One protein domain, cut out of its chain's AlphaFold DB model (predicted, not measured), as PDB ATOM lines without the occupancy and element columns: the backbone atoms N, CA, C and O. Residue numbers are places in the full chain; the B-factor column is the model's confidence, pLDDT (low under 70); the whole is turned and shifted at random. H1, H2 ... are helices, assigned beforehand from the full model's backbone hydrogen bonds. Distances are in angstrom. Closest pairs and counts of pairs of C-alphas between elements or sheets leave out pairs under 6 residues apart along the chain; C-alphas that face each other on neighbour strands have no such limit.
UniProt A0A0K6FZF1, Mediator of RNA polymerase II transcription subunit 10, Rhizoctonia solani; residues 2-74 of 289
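Overview. This is residues 2 to 74 of the 289 residues of the protein "Mediator of RNA polymerase II transcription subunit 10" of Rhizoctonia solani (UniProt A0A0K6FZF1). A long helical hairpin, H1 and H2 side by side with a wide loop joining them at one end of the domain, runs on through a bare stretch of chain to a small, separate head made of the short helices H3 and H4. H2 is the long arm of the hairpin and reaches past H1 toward the head, but neither H3 nor H4 packs on the hairpin. The printed part has 73 residues with four named helices, H1, H2, H3 and H4 in that order, no named strand, and the class all helix. The whole is extended, with a radius of gyration of the C-alphas of 18.5 A, and its C-alphas span 57 by 27 by 13 A, a rod in outline.

Along the chain. H1 comes first, residues 2 to 14, and measures 18.5 A from its first to its last C-alpha; C-alpha 2 is at (-37.281, -17.892, 11.125). Residues 15 to 27 hold no named element. H2, residues 28 to 48, is the longest helix and measures 30.9 A, from C-alpha 28 at (-27.036, -25.550, 26.462) to C-alpha 48 at (-47.731, -22.713, 3.677). H3 follows at residues 57 to 64, 10.7 A long. H4, residues 70 to 74, is 6.3 A long and ends at C-alpha 74 at (-44.787, -4.757, -14.621).

Arrangement. H1 and H2 touch, with 14 pairs of C-alphas within 8 A, the closest being those of Leu 9 and Arg 33, 6.0 A apart. Their lines stand at a shallow tilt of 15 degrees and they run opposite ways, a helical hairpin. H2 and H3 are apart, with no C-alpha of the one within 8 A of the other. H1 is apart from H3 and from H4, and H2 is apart from H4. H3 and H4 are close but not clearly touching, with 2 pairs of C-alphas within 8 A; their closest C-alphas are those of Ala 59 and Ile 72, 6.6 A apart. In H1, H2, H3 and H4 every pair of O i and N i+4 is within hydrogen-bond range.

Size, cuts and confidence. The two C-alphas farthest apart are those of Pro 23 and Lys 74, 57.9 A. The link from H1 to H2, 13 residues, is long; that from H2 to H3, 8 residues, is short, and that from H3 to H4, 5 residues, is tight. Residues 22 to 27 stand free, and so do residues 45 to 55, of which 45 to 48 belong to H2. The printed part has no cut. Its mean pLDDT is 90.3, and the residues under 70 are 18 to 23 and 25 to 26, in the link between H1 and H2.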
ATOM      1  N   VAL A   2     -38.351 -16.921  11.473       95.50
ATOM      2  CA  VAL A   2     -37.281 -17.892  11.125       95.50
ATOM      3  C   VAL A   2     -35.900 -17.259  10.876       95.50
ATOM      4  O   VAL A   2     -34.915 -17.676  11.479       95.50
ATOM      5  N   VAL A   3     -35.822 -16.215  10.039       96.25
ATOM      6  CA  VAL A   3     -34.548 -15.528   9.736       96.25
ATOM      7  C   VAL A   3     -33.924 -14.912  10.992       96.25
ATOM      8  O   VAL A   3     -32.718 -14.994  11.181       96.25
ATOM      9  N   GLN A   4     -34.740 -14.349  11.884       96.25
ATOM     10  CA  GLN A   4     -34.257 -13.789  13.144       96.25
ATOM     11  C   GLN A   4     -33.707 -14.884  14.062       96.25
ATOM     12  O   GLN A   4     -32.608 -14.724  14.581       96.25
ATOM     13  N   THR A   5     -34.414 -16.010  14.215       96.38
ATOM     14  CA  THR A   5     -33.914 -17.147  15.007       96.38
ATOM     15  C   THR A   5     -32.636 -17.748  14.430       96.38
ATOM     16  O   THR A   5     -31.763 -18.136  15.195       96.38
ATOM     17  N   LEU A   6     -32.477 -17.771  13.102       96.81
ATOM     18  CA  LEU A   6     -31.223 -18.163  12.446       96.81
ATOM     19  C   LEU A   6     -30.078 -17.195  12.772       96.81
ATOM     20  O   LEU A   6     -28.973 -17.637  13.076       96.81
ATOM     21  N   THR A   7     -30.341 -15.887  12.757       96.88
ATOM     22  CA  THR A   7     -29.351 -14.876  13.153       96.88
ATOM     23  C   THR A   7     -28.974 -15.009  14.628       96.88
ATOM     24  O   THR A   7     -27.789 -15.013  14.953       96.88
ATOM     25  N   GLU A   8     -29.955 -15.165  15.523       95.56
ATOM     26  CA  GLU A   8     -29.727 -15.379  16.959       95.56
ATOM     27  C   GLU A   8     -28.931 -16.664  17.214       95.56
ATOM     28  O   GLU A   8     -27.976 -16.647  17.985       95.56
ATOM     29  N   LEU A   9     -29.263 -17.756  16.517       95.56
ATOM     30  CA  LEU A   9     -28.521 -19.013  16.580       95.56
ATOM     31  C   LEU A   9     -27.069 -18.830  16.120       95.56
ATOM     32  O   LEU A   9     -26.161 -19.344  16.770       95.56
ATOM     33  N   GLY A  10     -26.839 -18.068  15.048       95.00
ATOM     34  CA  GLY A  10     -25.496 -17.720  14.580       95.00
ATOM     35  C   GLY A  10     -24.691 -16.957  15.631       95.00
ATOM     36  O   GLY A  10     -23.537 -17.295  15.883       95.00
ATOM     37  N   VAL A  11     -25.306 -15.983  16.310       94.44
ATOM     38  CA  VAL A  11     -24.666 -15.259  17.423       94.44
ATOM     39  C   VAL A  11     -24.370 -16.199  18.597       94.44
ATOM     40  O   VAL A  11     -23.251 -16.197  19.101       94.44
ATOM     41  N   CYS A  12     -25.321 -17.053  18.997       90.94
ATOM     42  CA  CYS A  12     -25.119 -18.038  20.065       90.94
ATOM     43  C   CYS A  12     -24.014 -19.051  19.736       90.94
ATOM     44  O   CYS A  12     -23.313 -19.492  20.641       90.94
ATOM     45  N   PHE A  13     -23.851 -19.418  18.463       91.62
ATOM     46  CA  PHE A  13     -22.790 -20.317  18.017       91.62
ATOM     47  C   PHE A  13     -21.407 -19.652  18.065       91.62
ATOM     48  O   PHE A  13     -20.417 -20.306  18.385       91.62
ATOM     49  N   LEU A  14     -21.333 -18.350  17.775       92.31
ATOM     50  CA  LEU A  14     -20.086 -17.586  17.856       92.31
ATOM     51  C   LEU A  14     -19.647 -17.307  19.305       92.31
ATOM     52  O   LEU A  14     -18.453 -17.140  19.539       92.31
ATOM     53  N   ASP A  15     -20.577 -17.290  20.265       87.06
ATOM     54  CA  ASP A  15     -20.318 -17.016  21.691       87.06
ATOM     55  C   ASP A  15     -20.337 -18.286  22.570       87.06
ATOM     56  O   ASP A  15     -20.686 -18.256  23.754       87.06
ATOM     57  N   VAL A  16     -19.981 -19.447  22.004       80.62
ATOM     58  CA  VAL A  16     -19.889 -20.700  22.770       80.62
ATOM     59  C   VAL A  16     -18.702 -20.628  23.733       80.62
ATOM     60  O   VAL A  16     -17.558 -20.935  23.398       80.62
ATOM     61  N   GLN A  17     -18.987 -20.234  24.969       76.38
ATOM     62  CA  GLN A  17     -18.049 -20.306  26.083       76.38
ATOM     63  C   GLN A  17     -17.955 -21.769  26.570       76.38
ATOM     64  O   GLN A  17     -18.982 -22.344  26.953       76.38
ATOM     65  N   PRO A  18     -16.752 -22.379  26.636       65.69
ATOM     66  CA  PRO A  18     -16.570 -23.783  27.036       65.69
ATOM     67  C   PRO A  18     -16.961 -24.067  28.497       65.69
ATOM     68  O   PRO A  18     -17.120 -25.218  28.892       65.69
ATOM     69  N   SER A  19     -17.128 -23.024  29.308       61.22
ATOM     70  CA  SER A  19     -17.482 -23.073  30.729       61.22
ATOM     71  C   SER A  19     -18.990 -23.089  31.007       61.22
ATOM     72  O   SER A  19     -19.390 -23.227  32.160       61.22
ATOM     73  N   SER A  20     -19.840 -22.958  29.985       57.00
ATOM     74  CA  SER A  20     -21.299 -22.821  30.146       57.00
ATOM     75  C   SER A  20     -22.073 -24.144  30.214       57.00
ATOM     76  O   SER A  20     -23.306 -24.135  30.215       57.00
ATOM     77  N   VAL A  21     -21.372 -25.282  30.310       58.72
ATOM     78  CA  VAL A  21     -21.973 -26.611  30.512       58.72
ATOM     79  C   VAL A  21     -22.554 -26.681  31.925       58.72
ATOM     80  O   VAL A  21     -21.946 -27.188  32.865       58.72
ATOM     81  N   THR A  22     -23.742 -26.112  32.085       60.25
ATOM     82  CA  THR A  22     -24.586 -26.339  33.251       60.25
ATOM     83  C   THR A  22     -25.263 -27.699  33.061       60.25
ATOM     84  O   THR A  22     -25.875 -27.928  32.018       60.25
ATOM     85  N   PRO A  23     -25.129 -28.633  34.020       67.88
ATOM     86  CA  PRO A  23     -25.573 -30.021  33.860       67.88
ATOM     87  C   PRO A  23     -27.096 -30.187  33.709       67.88
ATOM     88  O   PRO A  23     -27.550 -31.267  33.344       67.88
ATOM     89  N   ASP A  24     -27.875 -29.129  33.945       70.31
ATOM     90  CA  ASP A  24     -29.338 -29.184  33.978       70.31
ATOM     91  C   ASP A  24     -30.012 -28.964  32.612       70.31
ATOM     92  O   ASP A  24     -31.200 -29.256  32.473       70.31
ATOM     93  N   LEU A  25     -29.289 -28.491  31.582       63.94
ATOM     94  CA  LEU A  25     -29.817 -28.409  30.213       63.94
ATOM     95  C   LEU A  25     -28.992 -29.277  29.252       63.94
ATOM     96  O   LEU A  25     -27.852 -28.921  28.950       63.94
ATOM     97  N   PRO A  26     -29.565 -30.362  28.695       57.78
ATOM     98  CA  PRO A  26     -28.823 -31.383  27.947       57.78
ATOM     99  C   PRO A  26     -28.179 -30.909  26.625       57.78
ATOM    100  O   PRO A  26     -27.512 -31.703  25.969       57.78
ATOM    101  N   ALA A  27     -28.332 -29.637  26.230       72.44
ATOM    102  CA  ALA A  27     -27.744 -29.080  25.004       72.44
ATOM    103  C   ALA A  27     -27.331 -27.586  25.085       72.44
ATOM    104  O   ALA A  27     -26.979 -26.983  24.067       72.44
ATOM    105  N   GLY A  28     -27.362 -26.972  26.276       83.94
ATOM    106  CA  GLY A  28     -27.036 -25.550  26.462       83.94
ATOM    107  C   GLY A  28     -27.960 -24.572  25.709       83.94
ATOM    108  O   GLY A  28     -29.032 -24.935  25.227       83.94
ATOM    109  N   LEU A  29     -27.539 -23.303  25.605       85.38
ATOM    110  CA  LEU A  29     -28.315 -22.235  24.950       85.38
ATOM    111  C   LEU A  29     -28.528 -22.493  23.449       85.38
ATOM    112  O   LEU A  29     -29.585 -22.177  22.911       85.38
ATOM    113  N   VAL A  30     -27.538 -23.090  22.780       89.88
ATOM    114  CA  VAL A  30     -27.612 -23.425  21.350       89.88
ATOM    115  C   VAL A  30     -28.711 -24.454  21.098       89.88
ATOM    116  O   VAL A  30     -29.515 -24.253  20.192       89.88
ATOM    117  N   GLY A  31     -28.803 -25.501  21.927       89.88
ATOM    118  CA  GLY A  31     -29.855 -26.512  21.815       89.88
ATOM    119  C   GLY A  31     -31.255 -25.908  21.899       89.88
ATOM    120  O   GLY A  31     -32.053 -26.088  20.986       89.88
ATOM    121  N   ALA A  32     -31.498 -25.070  22.911       90.06
ATOM    122  CA  ALA A  32     -32.775 -24.373  23.058       90.06
ATOM    123  C   ALA A  32     -33.134 -23.501  21.835       90.06
ATOM    124  O   ALA A  32     -34.306 -23.385  21.477       90.06
ATOM    125  N   ARG A  33     -32.145 -22.889  21.165       93.06
ATOM    126  CA  ARG A  33     -32.379 -22.094  19.944       93.06
ATOM    127  C   ARG A  33     -32.633 -22.946  18.706       93.06
ATOM    128  O   ARG A  33     -33.420 -22.533  17.856       93.06
ATOM    129  N   VAL A  34     -32.008 -24.116  18.603       94.94
ATOM    130  CA  VAL A  34     -32.306 -25.083  17.536       94.94
ATOM    131  C   VAL A  34     -33.739 -25.594  17.676       94.94
ATOM    132  O   VAL A  34     -34.466 -25.592  16.684       94.94
ATOM    133  N   ASP A  35     -34.176 -25.930  18.890       94.75
ATOM    134  CA  ASP A  35     -35.548 -26.390  19.143       94.75
ATOM    135  C   ASP A  35     -36.583 -25.326  18.736       94.75
ATOM    136  O   ASP A  35     -37.537 -25.628  18.018       94.75
ATOM    137  N   GLN A  36     -36.342 -24.055  19.083       95.31
ATOM    138  CA  GLN A  36     -37.181 -22.930  18.640       95.31
ATOM    139  C   GLN A  36     -37.208 -22.768  17.113       95.31
ATOM    140  O   GLN A  36     -38.251 -22.462  16.534       95.31
ATOM    141  N   LEU A  37     -36.070 -22.952  16.436       97.00
ATOM    142  CA  LEU A  37     -36.012 -22.877  14.975       97.00
ATOM    143  C   LEU A  37     -36.846 -23.992  14.331       97.00
ATOM    144  O   LEU A  37     -37.575 -23.724  13.375       97.00
ATOM    145  N   VAL A  38     -36.759 -25.218  14.856       97.44
ATOM    146  CA  VAL A  38     -37.551 -26.366  14.384       97.44
ATOM    147  C   VAL A  38     -39.045 -26.110  14.583       97.44
ATOM    148  O   VAL A  38     -39.827 -26.339  13.659       97.44
ATOM    149  N   GLU A  39     -39.444 -25.573  15.739       97.25
ATOM    150  CA  GLU A  39     -40.833 -25.191  16.008       97.25
ATOM    151  C   GLU A  39     -41.338 -24.146  14.997       97.25
ATOM    152  O   GLU A  39     -42.360 -24.365  14.342       97.25
ATOM    153  N   HIS A  40     -40.577 -23.067  14.771       97.44
ATOM    154  CA  HIS A  40     -40.935 -22.034  13.792       97.44
ATOM    155  C   HIS A  40     -41.003 -22.557  12.346       97.44
ATOM    156  O   HIS A  40     -41.828 -22.083  11.561       97.44
ATOM    157  N   LEU A  41     -40.150 -23.514  11.962       97.50
ATOM    158  CA  LEU A  41     -40.223 -24.158  10.644       97.50
ATOM    159  C   LEU A  41     -41.492 -25.012  10.511       97.50
ATOM    160  O   LEU A  41     -42.158 -24.949   9.476       97.50
ATOM    161  N   GLY A  42     -41.872 -25.740  11.564       97.50
ATOM    162  CA  GLY A  42     -43.126 -26.497  11.597       97.50
ATOM    163  C   GLY A  42     -44.370 -25.600  11.531       97.50
ATOM    164  O   GLY A  42     -45.366 -25.946  10.893       97.50
ATOM    165  N   GLU A  43     -44.333 -24.417  12.143       97.31
ATOM    166  CA  GLU A  43     -45.390 -23.411  11.977       97.31
ATOM    167  C   GLU A  43     -45.451 -22.861  10.549       97.31
ATOM    168  O   GLU A  43     -46.542 -22.724   9.991       97.31
ATOM    169  N   LEU A  44     -44.295 -22.584   9.938       97.00
ATOM    170  CA  LEU A  44     -44.221 -22.096   8.562       97.00
ATOM    171  C   LEU A  44     -44.817 -23.108   7.574       97.00
ATOM    172  O   LEU A  44     -45.572 -22.714   6.687       97.00
ATOM    173  N   GLU A  45     -44.562 -24.403   7.761       97.19
ATOM    174  CA  GLU A  45     -45.168 -25.474   6.960       97.19
ATOM    175  C   GLU A  45     -46.705 -25.487   7.094       97.19
ATOM    176  O   GLU A  45     -47.433 -25.496   6.090       97.19
ATOM    177  N   LYS A  46     -47.227 -25.371   8.322       97.38
ATOM    178  CA  LYS A  46     -48.677 -25.264   8.589       97.38
ATOM    179  C   LYS A  46     -49.314 -24.007   7.991       97.38
ATOM    180  O   LYS A  46     -50.513 -24.011   7.723       97.38
ATOM    181  N   LEU A  47     -48.561 -22.920   7.830       96.50
ATOM    182  CA  LEU A  47     -49.038 -21.710   7.154       96.50
ATOM    183  C   LEU A  47     -48.961 -21.851   5.633       96.50
ATOM    184  O   LEU A  47     -49.892 -21.435   4.947       96.50
ATOM    185  N   SER A  48     -47.904 -22.479   5.114       95.75
ATOM    186  CA  SER A  48     -47.731 -22.713   3.677       95.75
ATOM    187  C   SER A  48     -48.862 -23.565   3.097       95.75
ATOM    188  O   SER A  48     -49.425 -23.211   2.070       95.75
ATOM    189  N   SER A  49     -49.295 -24.603   3.818       96.25
ATOM    190  CA  SER A  49     -50.412 -25.468   3.414       96.25
ATOM    191  C   SER A  49     -51.774 -24.762   3.379       96.25
ATOM    192  O   SER A  49     -52.706 -25.275   2.764       96.25
ATOM    193  N   LYS A  50     -51.910 -23.588   4.008       97.62
ATOM    194  CA  LYS A  50     -53.133 -22.765   3.951       97.62
ATOM    195  C   LYS A  50     -53.137 -21.784   2.780       97.62
ATOM    196  O   LYS A  50     -54.182 -21.208   2.485       97.62
ATOM    197  N   LEU A  51     -51.987 -21.545   2.153       96.62
ATOM    198  CA  LEU A  51     -51.849 -20.609   1.044       96.62
ATOM    199  C   LEU A  51     -52.057 -21.355  -0.277       96.62
ATOM    200  O   LEU A  51     -51.129 -21.947  -0.818       96.62
ATOM    201  N   ASP A  52     -53.272 -21.285  -0.818       96.81
ATOM    202  CA  ASP A  52     -53.594 -21.790  -2.159       96.81
ATOM    203  C   ASP A  52     -53.252 -20.736  -3.224       96.81
ATOM    204  O   ASP A  52     -54.117 -20.158  -3.885       96.81
ATOM    205  N   MET A  53     -51.969 -20.380  -3.315       95.31
ATOM    206  CA  MET A  53     -51.480 -19.471  -4.348       95.31
ATOM    207  C   MET A  53     -50.366 -20.130  -5.145       95.31
ATOM    208  O   MET A  53     -49.357 -20.572  -4.601       95.31
ATOM    209  N   ASN A  54     -50.548 -20.168  -6.461       94.50
ATOM    210  CA  ASN A  54     -49.515 -20.633  -7.366       94.50
ATOM    211  C   ASN A  54     -48.512 -19.500  -7.625       94.50
ATOM    212  O   ASN A  54     -48.901 -18.400  -8.030       94.50
ATOM    213  N   VAL A  55     -47.227 -19.768  -7.405       94.44
ATOM    214  CA  VAL A  55     -46.147 -18.814  -7.672       94.44
ATOM    215  C   VAL A  55     -45.598 -19.086  -9.076       94.44
ATOM    216  O   VAL A  55     -45.136 -20.197  -9.336       94.44
ATOM    217  N   PRO A  56     -45.623 -18.107 -10.000       94.75
ATOM    218  CA  PRO A  56     -45.050 -18.288 -11.331       94.75
ATOM    219  C   PRO A  56     -43.559 -18.641 -11.265       94.75
ATOM    220  O   PRO A  56     -42.803 -17.997 -10.535       94.75
ATOM    221  N   LEU A  57     -43.120 -19.614 -12.071       95.19
ATOM    222  CA  LEU A  57     -41.715 -20.043 -12.117       95.19
ATOM    223  C   LEU A  57     -40.770 -18.898 -12.504       95.19
ATOM    224  O   LEU A  57     -39.637 -18.849 -12.030       95.19
ATOM    225  N   GLU A  58     -41.226 -17.942 -13.315       95.88
ATOM    226  CA  GLU A  58     -40.393 -16.805 -13.704       95.88
ATOM    227  C   GLU A  58     -40.116 -15.863 -12.523       95.88
ATOM    228  O   GLU A  58     -39.042 -15.271 -12.454       95.88
ATOM    229  N   ALA A  59     -41.043 -15.755 -11.562       96.19
ATOM    230  CA  ALA A  59     -40.812 -14.972 -10.351       96.19
ATOM    231  C   ALA A  59     -39.736 -15.625  -9.468       96.19
ATOM    232  O   ALA A  59     -38.929 -14.917  -8.871       96.19
ATOM    233  N   LEU A  60     -39.691 -16.964  -9.423       96.06
ATOM    234  CA  LEU A  60     -38.630 -17.704  -8.732       96.06
ATOM    235  C   LEU A  60     -37.274 -17.493  -9.418       96.06
ATOM    236  O   LEU A  60     -36.298 -17.181  -8.745       96.06
ATOM    237  N   ALA A  61     -37.229 -17.542 -10.754       96.56
ATOM    238  CA  ALA A  61     -36.012 -17.247 -11.512       96.56
ATOM    239  C   ALA A  61     -35.502 -15.806 -11.301       96.56
ATOM    240  O   ALA A  61     -34.291 -15.586 -11.243       96.56
ATOM    241  N   ASP A  62     -36.399 -14.821 -11.168       97.00
ATOM    242  CA  ASP A  62     -36.017 -13.444 -10.833       97.00
ATOM    243  C   ASP A  62     -35.438 -13.346  -9.410       97.00
ATOM    244  O   ASP A  62     -34.421 -12.676  -9.217       97.00
ATOM    245  N   ILE A  63     -36.024 -14.050  -8.433       96.94
ATOM    246  CA  ILE A  63     -35.508 -14.112  -7.054       96.94
ATOM    247  C   ILE A  63     -34.111 -14.746  -7.025       96.94
ATOM    248  O   ILE A  63     -33.206 -14.182  -6.409       96.94
ATOM    249  N   ASP A  64     -33.904 -15.848  -7.751       97.38
ATOM    250  CA  ASP A  64     -32.604 -16.529  -7.848       97.38
ATOM    251  C   ASP A  64     -31.523 -15.636  -8.477       97.38
ATOM    252  O   ASP A  64     -30.345 -15.710  -8.127       97.38
ATOM    253  N   GLN A  65     -31.919 -14.742  -9.387       97.62
ATOM    254  CA  GLN A  65     -31.035 -13.755 -10.015       97.62
ATOM    255  C   GLN A  65     -30.898 -12.456  -9.206       97.62
ATOM    256  O   GLN A  65     -30.306 -11.491  -9.699       97.62
ATOM    257  N   ASN A  66     -31.443 -12.404  -7.986       96.81
ATOM    258  CA  ASN A  66     -31.480 -11.219  -7.129       96.81
ATOM    259  C   ASN A  66     -32.115  -9.993  -7.825       96.81
ATOM    260  O   ASN A  66     -31.720  -8.843  -7.602       96.81
ATOM    261  N   LYS A  67     -33.089 -10.239  -8.706       97.44
ATOM    262  CA  LYS A  67     -33.906  -9.220  -9.370       97.44
ATOM    263  C   LYS A  67     -35.204  -9.008  -8.586       97.44
ATOM    264  O   LYS A  67     -35.731  -9.942  -7.985       97.44
ATOM    265  N   PRO A  68     -35.756  -7.781  -8.575       95.19
ATOM    266  CA  PRO A  68     -36.998  -7.517  -7.864       95.19
ATOM    267  C   PRO A  68     -38.164  -8.262  -8.538       95.19
ATOM    268  O   PRO A  68     -38.410  -8.032  -9.726       95.19
ATOM    269  N   PRO A  69     -38.956  -9.062  -7.797       93.12
ATOM    270  CA  PRO A  69     -40.055  -9.841  -8.373       93.12
ATOM    271  C   PRO A  69     -41.163  -8.957  -8.962       93.12
ATOM    272  O   PRO A  69     -41.953  -9.411  -9.776       93.12
ATOM    273  N   ASN A  70     -41.206  -7.663  -8.630       95.12
ATOM    274  CA  ASN A  70     -42.144  -6.710  -9.231       95.12
ATOM    275  C   ASN A  70     -41.946  -6.521 -10.744       95.12
ATOM    276  O   ASN A  70     -42.843  -6.007 -11.418       95.12
ATOM    277  N   ASN A  71     -40.795  -6.922 -11.288       94.44
ATOM    278  CA  ASN A  71     -40.502  -6.779 -12.707       94.44
ATOM    279  C   ASN A  71     -41.424  -7.649 -13.576       94.44
ATOM    280  O   ASN A  71     -41.938  -7.172 -14.586       94.44
ATOM    281  N   ILE A  72     -41.725  -8.884 -13.151       95.69
ATOM    282  CA  ILE A  72     -42.643  -9.759 -13.893       95.69
ATOM    283  C   ILE A  72     -44.044  -9.150 -13.992       95.69
ATOM    284  O   ILE A  72     -44.655  -9.158 -15.060       95.69
ATOM    285  N   THR A  73     -44.537  -8.573 -12.895       95.81
ATOM    286  CA  THR A  73     -45.864  -7.958 -12.831       95.81
ATOM    287  C   THR A  73     -45.928  -6.753 -13.751       95.81
ATOM    288  O   THR A  73     -46.868  -6.635 -14.533       95.81
ATOM    289  N   LYS A  74     -44.899  -5.899 -13.715       96.69
ATOM    290  CA  LYS A  74     -44.787  -4.757 -14.621       96.69
ATOM    291  C   LYS A  74     -44.805  -5.205 -16.084       96.69
ATOM    292  O   LYS A  74     -45.643  -4.738 -16.844       96.69
TER     293      LYS A  74